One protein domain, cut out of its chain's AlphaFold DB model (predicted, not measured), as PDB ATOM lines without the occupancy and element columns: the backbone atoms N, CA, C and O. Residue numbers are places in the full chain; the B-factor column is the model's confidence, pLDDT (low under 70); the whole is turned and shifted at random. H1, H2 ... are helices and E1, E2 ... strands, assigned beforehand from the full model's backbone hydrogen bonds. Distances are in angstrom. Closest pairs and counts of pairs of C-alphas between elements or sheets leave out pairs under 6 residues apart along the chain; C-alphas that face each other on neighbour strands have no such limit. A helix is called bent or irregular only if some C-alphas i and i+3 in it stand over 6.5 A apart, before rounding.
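Overview. This is residues 4 to 87 of the 88 residues of the protein "NAD(P)-bd_dom domain-containing protein" of Streptomyces ipomoeae (UniProt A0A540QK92). Two short parallel strands, E1 and E2, lie side by side in the middle of a small body; H2 covers them on one side, H1 packs against E1 next to H2, and the first residues, 4 and 5, run between E1 and E3. Two small helices, H3 and H4, sit at the other end of the body, and the loop of residues 72 to 81 swings out to reach H4. The 84 printed residues hold four named helices and three named strands in the order H1, E1, H2, E2, H3, E3, H4, a mixed class with under half of the residues in named elements; the sheet is E1 beside E2, parallel. The whole is compact, with a radius of gyration of the C-alphas of 12.6 A and spans of 36 by 27 by 20 A.

Arrangement. Go along from residue 4 to H1, residues 11 to 21; its Val 17 and Val 29 of E1, residues 29 to 33, have the closest C-alphas of the two, 7.3 A apart. Next look at H2, residues 37 to 44, which is near H1, with 5 pairs of C-alphas within 10 A. Then comes E2, residues 48 to 51, parallel to E1 at 25 degrees; N 31 and O 48 are 2.8 A apart and N 50 and O 31 are 3.0 A apart, within hydrogen-bond range. E1, H2 and E2 make a strand-helix-strand unit, two parallel neighbour strands joined through a helix, with a right-handed crossover. The closest C-alphas of H2 and E2 are those of Ala 43 and Ile 49, 6.4 A apart. H3, residues 57 to 60, comes closest to E2 with the C-alphas of Thr 59 and Val 51, 7.3 A apart. E3, residues 69 to 71, pairs with no named strand, and is apart from H1 only just, at 8.3 A. H4, residues 82 to 86, is close to H3 but not clearly touching it: the C-alphas of Pro 57 and Gln 85 are 7.8 A apart. Every O i to N i+4 pair is within hydrogen-bond range in H1, against 2 of 4 in H2 and 0 of 1 in H4, where 2 of 2 O i to N i+3 pairs are; H3 is too short for an O i to N i+4 pair.

Along the chain. Find C-alpha 11 at (-33.290, -34.350, 29.056), where H1 begins; it runs 15.8 A to C-alpha 21. E1 covers 12.7 A from C-alpha 29 at (-39.095, -50.073, 28.170). H2 covers 11.3 A and is irregular, with C-alphas 38 and 41 7.8 A apart. E2 covers 10.2 A, H3 5.8 A and E3 6.9 A. H4 covers 7.2 A and ends at C-alpha 86, (-51.808, -32.532, 20.745).

Size, cuts and confidence. The C-alphas farthest apart, those of Pro 25 and Gly 79, are 37.6 A apart. The printed part has no cut, and no link between its named elements is long. The mean pLDDT of the printed part is 93.9, and residues 79 to 80 are under 70.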
ATOM      1  N   VAL A   4     -43.761 -46.929  27.710       98.38
ATOM      2  CA  VAL A   4     -43.405 -46.199  26.489       98.38
ATOM      3  C   VAL A   4     -43.072 -44.754  26.829       98.38
ATOM      4  O   VAL A   4     -43.915 -44.024  27.349       98.38
ATOM      5  N   ILE A   5     -41.846 -44.331  26.533       98.38
ATOM      6  CA  ILE A   5     -41.335 -42.998  26.857       98.38
ATOM      7  C   ILE A   5     -41.086 -42.245  25.561       98.38
ATOM      8  O   ILE A   5     -40.198 -42.606  24.787       98.38
ATOM      9  N   THR A   6     -41.855 -41.191  25.309       97.44
ATOM     10  CA  THR A   6     -41.598 -40.318  24.163       97.44
ATOM     11  C   THR A   6     -40.519 -39.289  24.461       97.44
ATOM     12  O   THR A   6     -40.185 -39.027  25.615       97.44
ATOM     13  N   GLY A   7     -39.911 -38.727  23.411       96.38
ATOM     14  CA  GLY A   7     -38.817 -37.771  23.580       96.38
ATOM     15  C   GLY A   7     -37.637 -38.357  24.365       96.38
ATOM     16  O   GLY A   7     -36.962 -37.622  25.084       96.38
ATOM     17  N   ALA A   8     -37.395 -39.667  24.245       97.81
ATOM     18  CA  ALA A   8     -36.464 -40.411  25.098       97.81
ATOM     19  C   ALA A   8     -34.992 -39.965  24.973       97.81
ATOM     20  O   ALA A   8     -34.184 -40.241  25.852       97.81
ATOM     21  N   THR A   9     -34.638 -39.236  23.910       96.62
ATOM     22  CA  THR A   9     -33.302 -38.636  23.727       96.62
ATOM     23  C   THR A   9     -33.203 -37.195  24.244       96.62
ATOM     24  O   THR A   9     -32.172 -36.555  24.063       96.62
ATOM     25  N   GLY A  10     -34.280 -36.632  24.797       95.25
ATOM     26  CA  GLY A  10     -34.279 -35.326  25.463       95.25
ATOM     27  C   GLY A  10     -34.017 -35.456  26.965       95.25
ATOM     28  O   GLY A  10     -34.129 -36.546  27.512       95.25
ATOM     29  N   ASN A  11     -33.724 -34.345  27.648       95.31
ATOM     30  CA  ASN A  11     -33.290 -34.350  29.056       95.31
ATOM     31  C   ASN A  11     -34.218 -35.149  29.989       95.31
ATOM     32  O   ASN A  11     -33.756 -36.030  30.707       95.31
ATOM     33  N   LEU A  12     -35.530 -34.875  29.962       97.00
ATOM     34  CA  LEU A  12     -36.488 -35.562  30.835       97.00
ATOM     35  C   LEU A  12     -36.689 -37.029  30.434       97.00
ATOM     36  O   LEU A  12     -36.639 -37.908  31.288       97.00
ATOM     37  N   GLY A  13     -36.917 -37.290  29.142       97.62
ATOM     38  CA  GLY A  13     -37.151 -38.647  28.644       97.62
ATOM     39  C   GLY A  13     -35.956 -39.562  28.901       97.62
ATOM     40  O   GLY A  13     -36.138 -40.720  29.264       97.62
ATOM     41  N   ARG A  14     -34.741 -39.016  28.799       97.50
ATOM     42  CA  ARG A  14     -33.501 -39.734  29.066       97.50
ATOM     43  C   ARG A  14     -33.403 -40.186  30.517       97.50
ATOM     44  O   ARG A  14     -33.230 -41.375  30.761       97.50
ATOM     45  N   VAL A  15     -33.580 -39.255  31.456       98.12
ATOM     46  CA  VAL A  15     -33.579 -39.561  32.894       98.12
ATOM     47  C   VAL A  15     -34.678 -40.570  33.223       98.12
ATOM     48  O   VAL A  15     -34.421 -41.543  33.917       98.12
ATOM     49  N   ALA A  16     -35.881 -40.401  32.666       98.31
ATOM     50  CA  ALA A  16     -36.980 -41.338  32.885       98.31
ATOM     51  C   ALA A  16     -36.639 -42.763  32.417       98.31
ATOM     52  O   ALA A  16     -36.887 -43.715  33.153       98.31
ATOM     53  N   VAL A  17     -36.049 -42.922  31.226       98.38
ATOM     54  CA  VAL A  17     -35.593 -44.237  30.746       98.38
ATOM     55  C   VAL A  17     -34.524 -44.799  31.675       98.38
ATOM     56  O   VAL A  17     -34.658 -45.931  32.121       98.38
ATOM     57  N   GLU A  18     -33.493 -44.026  32.011       98.00
ATOM     58  CA  GLU A  18     -32.399 -44.494  32.869       98.00
ATOM     59  C   GLU A  18     -32.893 -44.948  34.248       98.00
ATOM     60  O   GLU A  18     -32.558 -46.052  34.667       98.00
ATOM     61  N   THR A  19     -33.772 -44.175  34.887       98.25
ATOM     62  CA  THR A  19     -34.395 -44.529  36.170       98.25
ATOM     63  C   THR A  19     -35.296 -45.764  36.072       98.25
ATOM     64  O   THR A  19     -35.395 -46.538  37.026       98.25
ATOM     65  N   LEU A  20     -35.972 -45.985  34.941       98.19
ATOM     66  CA  LEU A  20     -36.772 -47.196  34.739       98.19
ATOM     67  C   LEU A  20     -35.898 -48.440  34.575       98.19
ATOM     68  O   LEU A  20     -36.270 -49.504  35.065       98.19
ATOM     69  N   LEU A  21     -34.730 -48.315  33.946       97.81
ATOM     70  CA  LEU A  21     -33.796 -49.431  33.765       97.81
ATOM     71  C   LEU A  21     -33.177 -49.936  35.075       97.81
ATOM     72  O   LEU A  21     -32.612 -51.024  35.095       97.81
ATOM     73  N   GLU A  22     -33.305 -49.182  36.166       98.00
ATOM     74  CA  GLU A  22     -32.944 -49.630  37.517       98.00
ATOM     75  C   GLU A  22     -34.044 -50.482  38.174       98.00
ATOM     76  O   GLU A  22     -33.797 -51.153  39.174       98.00
ATOM     77  N   GLN A  23     -35.264 -50.460  37.632       97.62
ATOM     78  CA  GLN A  23     -36.458 -51.025  38.268       97.62
ATOM     79  C   GLN A  23     -37.109 -52.146  37.457       97.62
ATOM     80  O   GLN A  23     -37.780 -53.007  38.027       97.62
ATOM     81  N   VAL A  24     -36.954 -52.134  36.132       97.81
ATOM     82  CA  VAL A  24     -37.566 -53.116  35.231       97.81
ATOM     83  C   VAL A  24     -36.564 -53.626  34.191       97.81
ATOM     84  O   VAL A  24     -35.610 -52.919  33.861       97.81
ATOM     85  N   PRO A  25     -36.783 -54.831  33.630       97.88
ATOM     86  CA  PRO A  25     -36.019 -55.315  32.483       97.88
ATOM     87  C   PRO A  25     -36.012 -54.309  31.326       97.88
ATOM     88  O   PRO A  25     -37.026 -53.667  31.044       97.88
ATOM     89  N   ALA A  26     -34.876 -54.179  30.636       97.88
ATOM     90  CA  ALA A  26     -34.710 -53.177  29.581       97.88
ATOM     91  C   ALA A  26     -35.705 -53.344  28.429       97.88
ATOM     92  O   ALA A  26     -36.204 -52.360  27.883       97.88
ATOM     93  N   ASP A  27     -36.061 -54.586  28.122       96.75
ATOM     94  CA  ASP A  27     -37.035 -54.905  27.095       96.75
ATOM     95  C   ASP A  27     -38.468 -54.528  27.512       96.75
ATOM     96  O   ASP A  27     -39.336 -54.426  26.657       96.75
ATOM     97  N   HIS A  28     -38.759 -54.230  28.780       97.56
ATOM     98  CA  HIS A  28     -40.063 -53.681  29.171       97.56
ATOM     99  C   HIS A  28     -40.216 -52.195  28.803       97.56
ATOM    100  O   HIS A  28     -41.345 -51.691  28.752       97.56
ATOM    101  N   VAL A  29     -39.113 -51.498  28.514       98.44
ATOM    102  CA  VAL A  29     -39.095 -50.073  28.170       98.44
ATOM    103  C   VAL A  29     -39.030 -49.894  26.653       98.44
ATOM    104  O   VAL A  29     -38.192 -50.488  25.973       98.44
ATOM    105  N   THR A  30     -39.901 -49.034  26.127       98.50
ATOM    106  CA  THR A  30     -39.858 -48.582  24.733       98.50
ATOM    107  C   THR A  30     -39.500 -47.100  24.693       98.50
ATOM    108  O   THR A  30     -40.254 -46.256  25.177       98.50
ATOM    109  N   ALA A  31     -38.351 -46.770  24.110       98.44
ATOM    110  CA  ALA A  31     -37.896 -45.403  23.895       98.44
ATOM    111  C   ALA A  31     -38.350 -44.915  22.512       98.44
ATOM    112  O   ALA A  31     -37.876 -45.407  21.485       98.44
ATOM    113  N   VAL A  32     -39.253 -43.933  22.482       98.25
ATOM    114  CA  VAL A  32     -39.724 -43.307  21.239       98.25
ATOM    115  C   VAL A  32     -38.870 -42.084  20.922       98.25
ATOM    116  O   VAL A  32     -38.750 -41.152  21.728       98.25
ATOM    117  N   VAL A  33     -38.264 -42.094  19.737       97.62
ATOM    118  CA  VAL A  33     -37.229 -41.141  19.319       97.62
ATOM    119  C   VAL A  33     -37.463 -40.664  17.887       97.62
ATOM    120  O   VAL A  33     -38.125 -41.332  17.104       97.62
ATOM    121  N   ARG A  34     -36.879 -39.519  17.513       95.50
ATOM    122  CA  ARG A  34     -36.871 -39.053  16.108       95.50
ATOM    123  C   ARG A  34     -35.654 -39.534  15.317       95.50
ATOM    124  O   ARG A  34     -35.694 -39.605  14.099       95.50
ATOM    125  N   SER A  35     -34.555 -39.833  16.008       95.25
ATOM    126  CA  SER A  35     -33.302 -40.297  15.412       95.25
ATOM    127  C   SER A  35     -32.826 -41.511  16.190       95.25
ATOM    128  O   SER A  35     -32.532 -41.402  17.381       95.25
ATOM    129  N   VAL A  36     -32.767 -42.658  15.511       95.50
ATOM    130  CA  VAL A  36     -32.297 -43.928  16.086       95.50
ATOM    131  C   VAL A  36     -30.856 -43.799  16.573       95.50
ATOM    132  O   VAL A  36     -30.510 -44.307  17.632       95.50
ATOM    133  N   GLU A  37     -30.034 -43.048  15.842       96.75
ATOM    134  CA  GLU A  37     -28.608 -42.866  16.132       96.75
ATOM    135  C   GLU A  37     -28.376 -42.218  17.502       96.75
ATOM    136  O   GLU A  37     -27.487 -42.618  18.247       96.75
ATOM    137  N   LYS A  38     -29.249 -41.279  17.895       96.31
ATOM    138  CA  LYS A  38     -29.210 -40.637  19.220       96.31
ATOM    139  C   LYS A  38     -29.633 -41.556  20.371       96.31
ATOM    140  O   LYS A  38     -29.529 -41.149  21.523       96.31
ATOM    141  N   ALA A  39     -30.143 -42.746  20.066       97.12
ATOM    142  CA  ALA A  39     -30.597 -43.742  21.030       97.12
ATOM    143  C   ALA A  39     -29.806 -45.056  20.938       97.12
ATOM    144  O   ALA A  39     -30.217 -46.060  21.523       97.12
ATOM    145  N   ALA A  40     -28.683 -45.068  20.210       97.56
ATOM    146  CA  ALA A  40     -27.870 -46.264  19.996       97.56
ATOM    147  C   ALA A  40     -27.390 -46.893  21.313       97.56
ATOM    148  O   ALA A  40     -27.351 -48.114  21.449       97.56
ATOM    149  N   ASP A  41     -27.080 -46.071  22.311       97.38
ATOM    150  CA  ASP A  41     -26.649 -46.536  23.625       97.38
ATOM    151  C   ASP A  41     -27.803 -47.171  24.433       97.38
ATOM    152  O   ASP A  41     -27.592 -48.152  25.142       97.38
ATOM    153  N   LEU A  42     -29.039 -46.677  24.276       97.56
ATOM    154  CA  LEU A  42     -30.230 -47.295  24.870       97.56
ATOM    155  C   LEU A  42     -30.523 -48.644  24.203       97.56
ATOM    156  O   LEU A  42     -30.788 -49.626  24.896       97.56
ATOM    157  N   ALA A  43     -30.403 -48.718  22.875       97.69
ATOM    158  CA  ALA A  43     -30.527 -49.973  22.136       97.69
ATOM    159  C   ALA A  43     -29.478 -51.003  22.588       97.69
ATOM    160  O   ALA A  43     -29.817 -52.159  22.833       97.69
ATOM    161  N   ALA A  44     -28.224 -50.579  22.779       97.69
ATOM    162  CA  ALA A  44     -27.143 -51.437  23.271       97.69
ATOM    163  C   ALA A  44     -27.409 -52.000  24.681       97.69
ATOM    164  O   ALA A  44     -26.884 -53.053  25.035       97.69
ATOM    165  N   ARG A  45     -28.253 -51.329  25.476       97.06
ATOM    166  CA  ARG A  45     -28.707 -51.788  26.798       97.06
ATOM    167  C   ARG A  45     -29.941 -52.697  26.743       97.06
ATOM    168  O   ARG A  45     -30.414 -53.119  27.794       97.06
ATOM    169  N   GLY A  46     -30.466 -52.995  25.554       97.50
ATOM    170  CA  GLY A  46     -31.643 -53.847  25.356       97.50
ATOM    171  C   GLY A  46     -32.985 -53.107  25.377       97.50
ATOM    172  O   GLY A  46     -34.026 -53.759  25.395       97.50
ATOM    173  N   VAL A  47     -32.983 -51.768  25.365       98.38
ATOM    174  CA  VAL A  47     -34.216 -50.968  25.269       98.38
ATOM    175  C   VAL A  47     -34.800 -51.083  23.868       98.38
ATOM    176  O   VAL A  47     -34.081 -50.961  22.873       98.38
ATOM    177  N   ARG A  48     -36.122 -51.260  23.766       98.06
ATOM    178  CA  ARG A  48     -36.805 -51.244  22.466       98.06
ATOM    179  C   ARG A  48     -36.843 -49.816  21.933       98.06
ATOM    180  O   ARG A  48     -37.319 -48.914  22.616       98.06
ATOM    181  N   ILE A  49     -36.365 -49.606  20.712       98.06
ATOM    182  CA  ILE A  49     -36.391 -48.291  20.064       98.06
ATOM    183  C   ILE A  49     -37.548 -48.241  19.073       98.06
ATOM    184  O   ILE A  49     -37.655 -49.100  18.201       98.06
ATOM    185  N   ALA A  50     -38.384 -47.214  19.189       97.81
ATOM    186  CA  ALA A  50     -39.427 -46.907  18.221       97.81
ATOM    187  C   ALA A  50     -39.202 -45.506  17.645       97.81
ATOM    188  O   ALA A  50     -38.787 -44.588  18.357       97.81
ATOM    189  N   VAL A  51     -39.468 -45.330  16.352       97.88
ATOM    190  CA  VAL A  51     -39.298 -44.040  15.679       97.88
ATOM    191  C   VAL A  51     -40.658 -43.410  15.446       97.88
ATOM    192  O   VAL A  51     -41.476 -43.983  14.736       97.88
ATOM    193  N   ALA A  52     -40.882 -42.231  16.020       96.81
ATOM    194  CA  ALA A  52     -42.081 -41.446  15.758       96.81
ATOM    195  C   ALA A  52     -41.811 -39.944  15.894       96.81
ATOM    196  O   ALA A  52     -40.923 -39.509  16.636       96.81
ATOM    197  N   ASP A  53     -42.591 -39.152  15.166       93.75
ATOM    198  CA  ASP A  53     -42.510 -37.695  15.137       93.75
ATOM    199  C   ASP A  53     -43.892 -37.096  15.398       93.75
ATOM    200  O   ASP A  53     -44.858 -37.397  14.699       93.75
ATOM    201  N   TYR A  54     -43.985 -36.211  16.390       92.31
ATOM    202  CA  TYR A  54     -45.219 -35.494  16.708       92.31
ATOM    203  C   TYR A  54     -45.740 -34.636  15.553       92.31
ATOM    204  O   TYR A  54     -46.937 -34.385  15.473       92.31
ATOM    205  N   ASN A  55     -44.861 -34.207  14.646       91.06
ATOM    206  CA  ASN A  55     -45.258 -33.467  13.450       91.06
ATOM    207  C   ASN A  55     -45.779 -34.389  12.333       91.06
ATOM    208  O   ASN A  55     -46.265 -33.904  11.315       91.06
ATOM    209  N   THR A  56     -45.687 -35.712  12.509       92.19
ATOM    210  CA  THR A  56     -46.215 -36.722  11.583       92.19
ATOM    211  C   THR A  56     -47.020 -37.773  12.365       92.19
ATOM    212  O   THR A  56     -46.524 -38.883  12.577       92.19
ATOM    213  N   PRO A  57     -48.270 -37.476  12.788       90.50
ATOM    214  CA  PRO A  57     -49.050 -38.329  13.699       90.50
ATOM    215  C   PRO A  57     -49.185 -39.795  13.266       90.50
ATOM    216  O   PRO A  57     -49.151 -40.688  14.107       90.50
ATOM    217  N   LYS A  58     -49.226 -40.062  11.953       93.00
ATOM    218  CA  LYS A  58     -49.260 -41.424  11.387       93.00
ATOM    219  C   LYS A  58     -48.094 -42.312  11.833       93.00
ATOM    220  O   LYS A  58     -48.220 -43.527  11.845       93.00
ATOM    221  N   THR A  59     -46.961 -41.727  12.225       95.19
ATOM    222  CA  THR A  59     -45.806 -42.487  12.740       95.19
ATOM    223  C   THR A  59     -46.060 -43.137  14.104       95.19
ATOM    224  O   THR A  59     -45.299 -44.011  14.505       95.19
ATOM    225  N   PHE A  60     -47.131 -42.753  14.807       93.44
ATOM    226  CA  PHE A  60     -47.562 -43.392  16.053       93.44
ATOM    227  C   PHE A  60     -48.555 -44.546  15.839       93.44
ATOM    228  O   PHE A  60     -48.901 -45.232  16.803       93.44
ATOM    229  N   GLU A  61     -49.027 -44.785  14.610       92.69
ATOM    230  CA  GLU A  61     -49.958 -45.881  14.320       92.69
ATOM    231  C   GLU A  61     -49.331 -47.237  14.682       92.69
ATOM    232  O   GLU A  61     -48.224 -47.568  14.265       92.69
ATOM    233  N   GLY A  62     -50.035 -48.022  15.503       91.75
ATOM    234  CA  GLY A  62     -49.571 -49.336  15.959       91.75
ATOM    235  C   GLY A  62     -48.423 -49.312  16.977       91.75
ATOM    236  O   GLY A  62     -48.012 -50.378  17.433       91.75
ATOM    237  N   LEU A  63     -47.923 -48.133  17.367       94.38
ATOM    238  CA  LEU A  63     -46.841 -48.005  18.348       94.38
ATOM    239  C   LEU A  63     -47.316 -48.327  19.771       94.38
ATOM    240  O   LEU A  63     -46.549 -48.846  20.580       94.38
ATOM    241  N   PHE A  64     -48.582 -48.028  20.066       93.25
ATOM    242  CA  PHE A  64     -49.210 -48.306  21.354       93.25
ATOM    243  C   PHE A  64     -50.191 -49.469  21.244       93.25
ATOM    244  O   PHE A  64     -50.979 -49.555  20.301       93.25
ATOM    245  N   THR A  65     -50.188 -50.329  22.255       93.81
ATOM    246  CA  THR A  65     -51.115 -51.451  22.393       93.81
ATOM    247  C   THR A  65     -51.900 -51.356  23.699       93.81
ATOM    248  O   THR A  65     -51.532 -50.636  24.633       93.81
ATOM    249  N   ALA A  66     -53.021 -52.075  23.777       94.88
ATOM    250  CA  ALA A  66     -53.828 -52.106  24.989       94.88
ATOM    251  C   ALA A  66     -52.995 -52.591  26.192       94.88
ATOM    252  O   ALA A  66     -52.361 -53.646  26.153       94.88
ATOM    253  N   GLY A  67     -53.024 -51.812  27.274       94.81
ATOM    254  CA  GLY A  67     -52.283 -52.096  28.503       94.81
ATOM    255  C   GLY A  67     -50.901 -51.446  28.587       94.81
ATOM    256  O   GLY A  67     -50.287 -51.524  29.647       94.81
ATOM    257  N   ASP A  68     -50.411 -50.789  27.534       96.50
ATOM    258  CA  ASP A  68     -49.186 -49.990  27.626       96.50
ATOM    259  C   ASP A  68     -49.384 -48.758  28.518       96.50
ATOM    260  O   ASP A  68     -50.461 -48.161  28.571       96.50
ATOM    261  N   LYS A  69     -48.322 -48.367  29.228       97.75
ATOM    262  CA  LYS A  69     -48.291 -47.123  30.006       97.75
ATOM    263  C   LYS A  69     -47.378 -46.141  29.295       97.75
ATOM    264  O   LYS A  69     -46.211 -46.446  29.069       97.75
ATOM    265  N   VAL A  70     -47.904 -44.967  28.962       97.31
ATOM    266  CA  VAL A  70     -47.192 -43.981  28.143       97.31
ATOM    267  C   VAL A  70     -46.839 -42.755  28.976       97.31
ATOM    268  O   VAL A  70     -47.720 -42.112  29.547       97.31
ATOM    269  N   LEU A  71     -45.554 -42.401  29.004       97.50
ATOM    270  CA  LEU A  71     -45.097 -41.075  29.401       97.50
ATOM    271  C   LEU A  71     -44.938 -40.222  28.140       97.50
ATOM    272  O   LEU A  71     -43.949 -40.343  27.415       97.50
ATOM    273  N   LEU A  72     -45.917 -39.349  27.897       95.25
ATOM    274  CA  LEU A  72     -45.873 -38.393  26.796       95.25
ATOM    275  C   LEU A  72     -45.070 -37.153  27.212       95.25
ATOM    276  O   LEU A  72     -45.598 -36.207  27.799       95.25
ATOM    277  N   VAL A  73     -43.772 -37.151  26.912       94.94
ATOM    278  CA  VAL A  73     -42.912 -35.975  27.088       94.94
ATOM    279  C   VAL A  73     -43.253 -34.961  26.003       94.94
ATOM    280  O   VAL A  73     -43.095 -35.224  24.810       94.94
ATOM    281  N   SER A  74     -43.738 -33.792  26.412       91.12
ATOM    282  CA  SER A  74     -44.129 -32.735  25.476       91.12
ATOM    283  C   SER A  74     -42.973 -32.273  24.581       91.12
ATOM    284  O   SER A  74     -41.830 -32.183  25.031       91.12
ATOM    285  N   GLY A  75     -43.291 -31.897  23.339       86.25
ATOM    286  CA  GLY A  75     -42.342 -31.259  22.426       86.25
ATOM    287  C   GLY A  75     -41.787 -29.937  22.976       86.25
ATOM    288  O   GLY A  75     -42.465 -29.195  23.691       86.25
ATOM    289  N   SER A  76     -40.537 -29.628  22.625       83.31
ATOM    290  CA  SER A  76     -39.827 -28.412  23.054       83.31
ATOM    291  C   SER A  76     -40.051 -27.207  22.126       83.31
ATOM    292  O   SER A  76     -39.480 -26.141  22.345       83.31
ATOM    293  N   GLU A  77     -40.860 -27.359  21.076       78.31
ATOM    294  CA  GLU A  77     -41.097 -26.371  20.011       78.31
ATOM    295  C   GLU A  77     -42.100 -25.279  20.435       78.31
ATOM    296  O   GLU A  77     -43.176 -25.106  19.858       78.31
ATOM    297  N   MET A  78     -41.743 -24.512  21.468       70.31
ATOM    298  CA  MET A  78     -42.540 -23.373  21.937       70.31
ATOM    299  C   MET A  78     -42.782 -22.370  20.793       70.31
ATOM    300  O   MET A  78     -41.842 -21.923  20.139       70.31
ATOM    301  N   GLY A  79     -44.051 -22.038  20.533       66.81
ATOM    302  CA  GLY A  79     -44.455 -21.077  19.494       66.81
ATOM    303  C   GLY A  79     -44.430 -21.592  18.048       66.81
ATOM    304  O   GLY A  79     -44.820 -20.855  17.149       66.81
ATOM    305  N   LYS A  80     -44.026 -22.847  17.799       68.25
ATOM    306  CA  LYS A  80     -43.937 -23.438  16.448       68.25
ATOM    307  C   LYS A  80     -44.930 -24.586  16.243       68.25
ATOM    308  O   LYS A  80     -44.562 -25.659  15.788       68.25
ATOM    309  N   GLY A  81     -46.191 -24.374  16.619       77.25
ATOM    310  CA  GLY A  81     -47.242 -25.368  16.371       77.25
ATOM    311  C   GLY A  81     -47.306 -26.520  17.378       77.25
ATOM    312  O   GLY A  81     -47.961 -27.514  17.100       77.25
ATOM    313  N   ARG A  82     -46.717 -26.384  18.578       84.25
ATOM    314  CA  ARG A  82     -46.837 -27.386  19.659       84.25
ATOM    315  C   ARG A  82     -48.286 -27.790  19.951       84.25
ATOM    316  O   ARG A  82     -48.539 -28.952  20.213       84.25
ATOM    317  N   ALA A  83     -49.245 -26.865  19.877       86.38
ATOM    318  CA  ALA A  83     -50.658 -27.208  20.048       86.38
ATOM    319  C   ALA A  83     -51.139 -28.253  19.020       86.38
ATOM    320  O   ALA A  83     -51.837 -29.187  19.392       86.38
ATOM    321  N   ALA A  84     -50.684 -28.164  17.762       87.25
ATOM    322  CA  ALA A  84     -51.010 -29.128  16.707       87.25
ATOM    323  C   ALA A  84     -50.531 -30.553  17.027       87.25
ATOM    324  O   ALA A  84     -51.185 -31.511  16.643       87.25
ATOM    325  N   GLN A  85     -49.448 -30.696  17.798       88.38
ATOM    326  CA  GLN A  85     -48.915 -31.990  18.244       88.38
ATOM    327  C   GLN A  85     -49.824 -32.707  19.256       88.38
ATOM    328  O   GLN A  85     -49.617 -33.880  19.551       88.38
ATOM    329  N   HIS A  86     -50.816 -32.002  19.807       88.06
ATOM    330  CA  HIS A  86     -51.808 -32.532  20.745       88.06
ATOM    331  C   HIS A  86     -53.188 -32.726  20.094       88.06
ATOM    332  O   HIS A  86     -54.182 -32.926  20.793       88.06
ATOM    333  N   HIS A  87     -53.248 -32.671  18.764       81.56
ATOM    334  CA  HIS A  87     -54.429 -32.963  17.964       81.56
ATOM    335  C   HIS A  87     -54.157 -34.184  17.074       81.56
ATOM    336  O   HIS A  87     -53.008 -34.470  16.734       81.56
TER     337      HIS A  87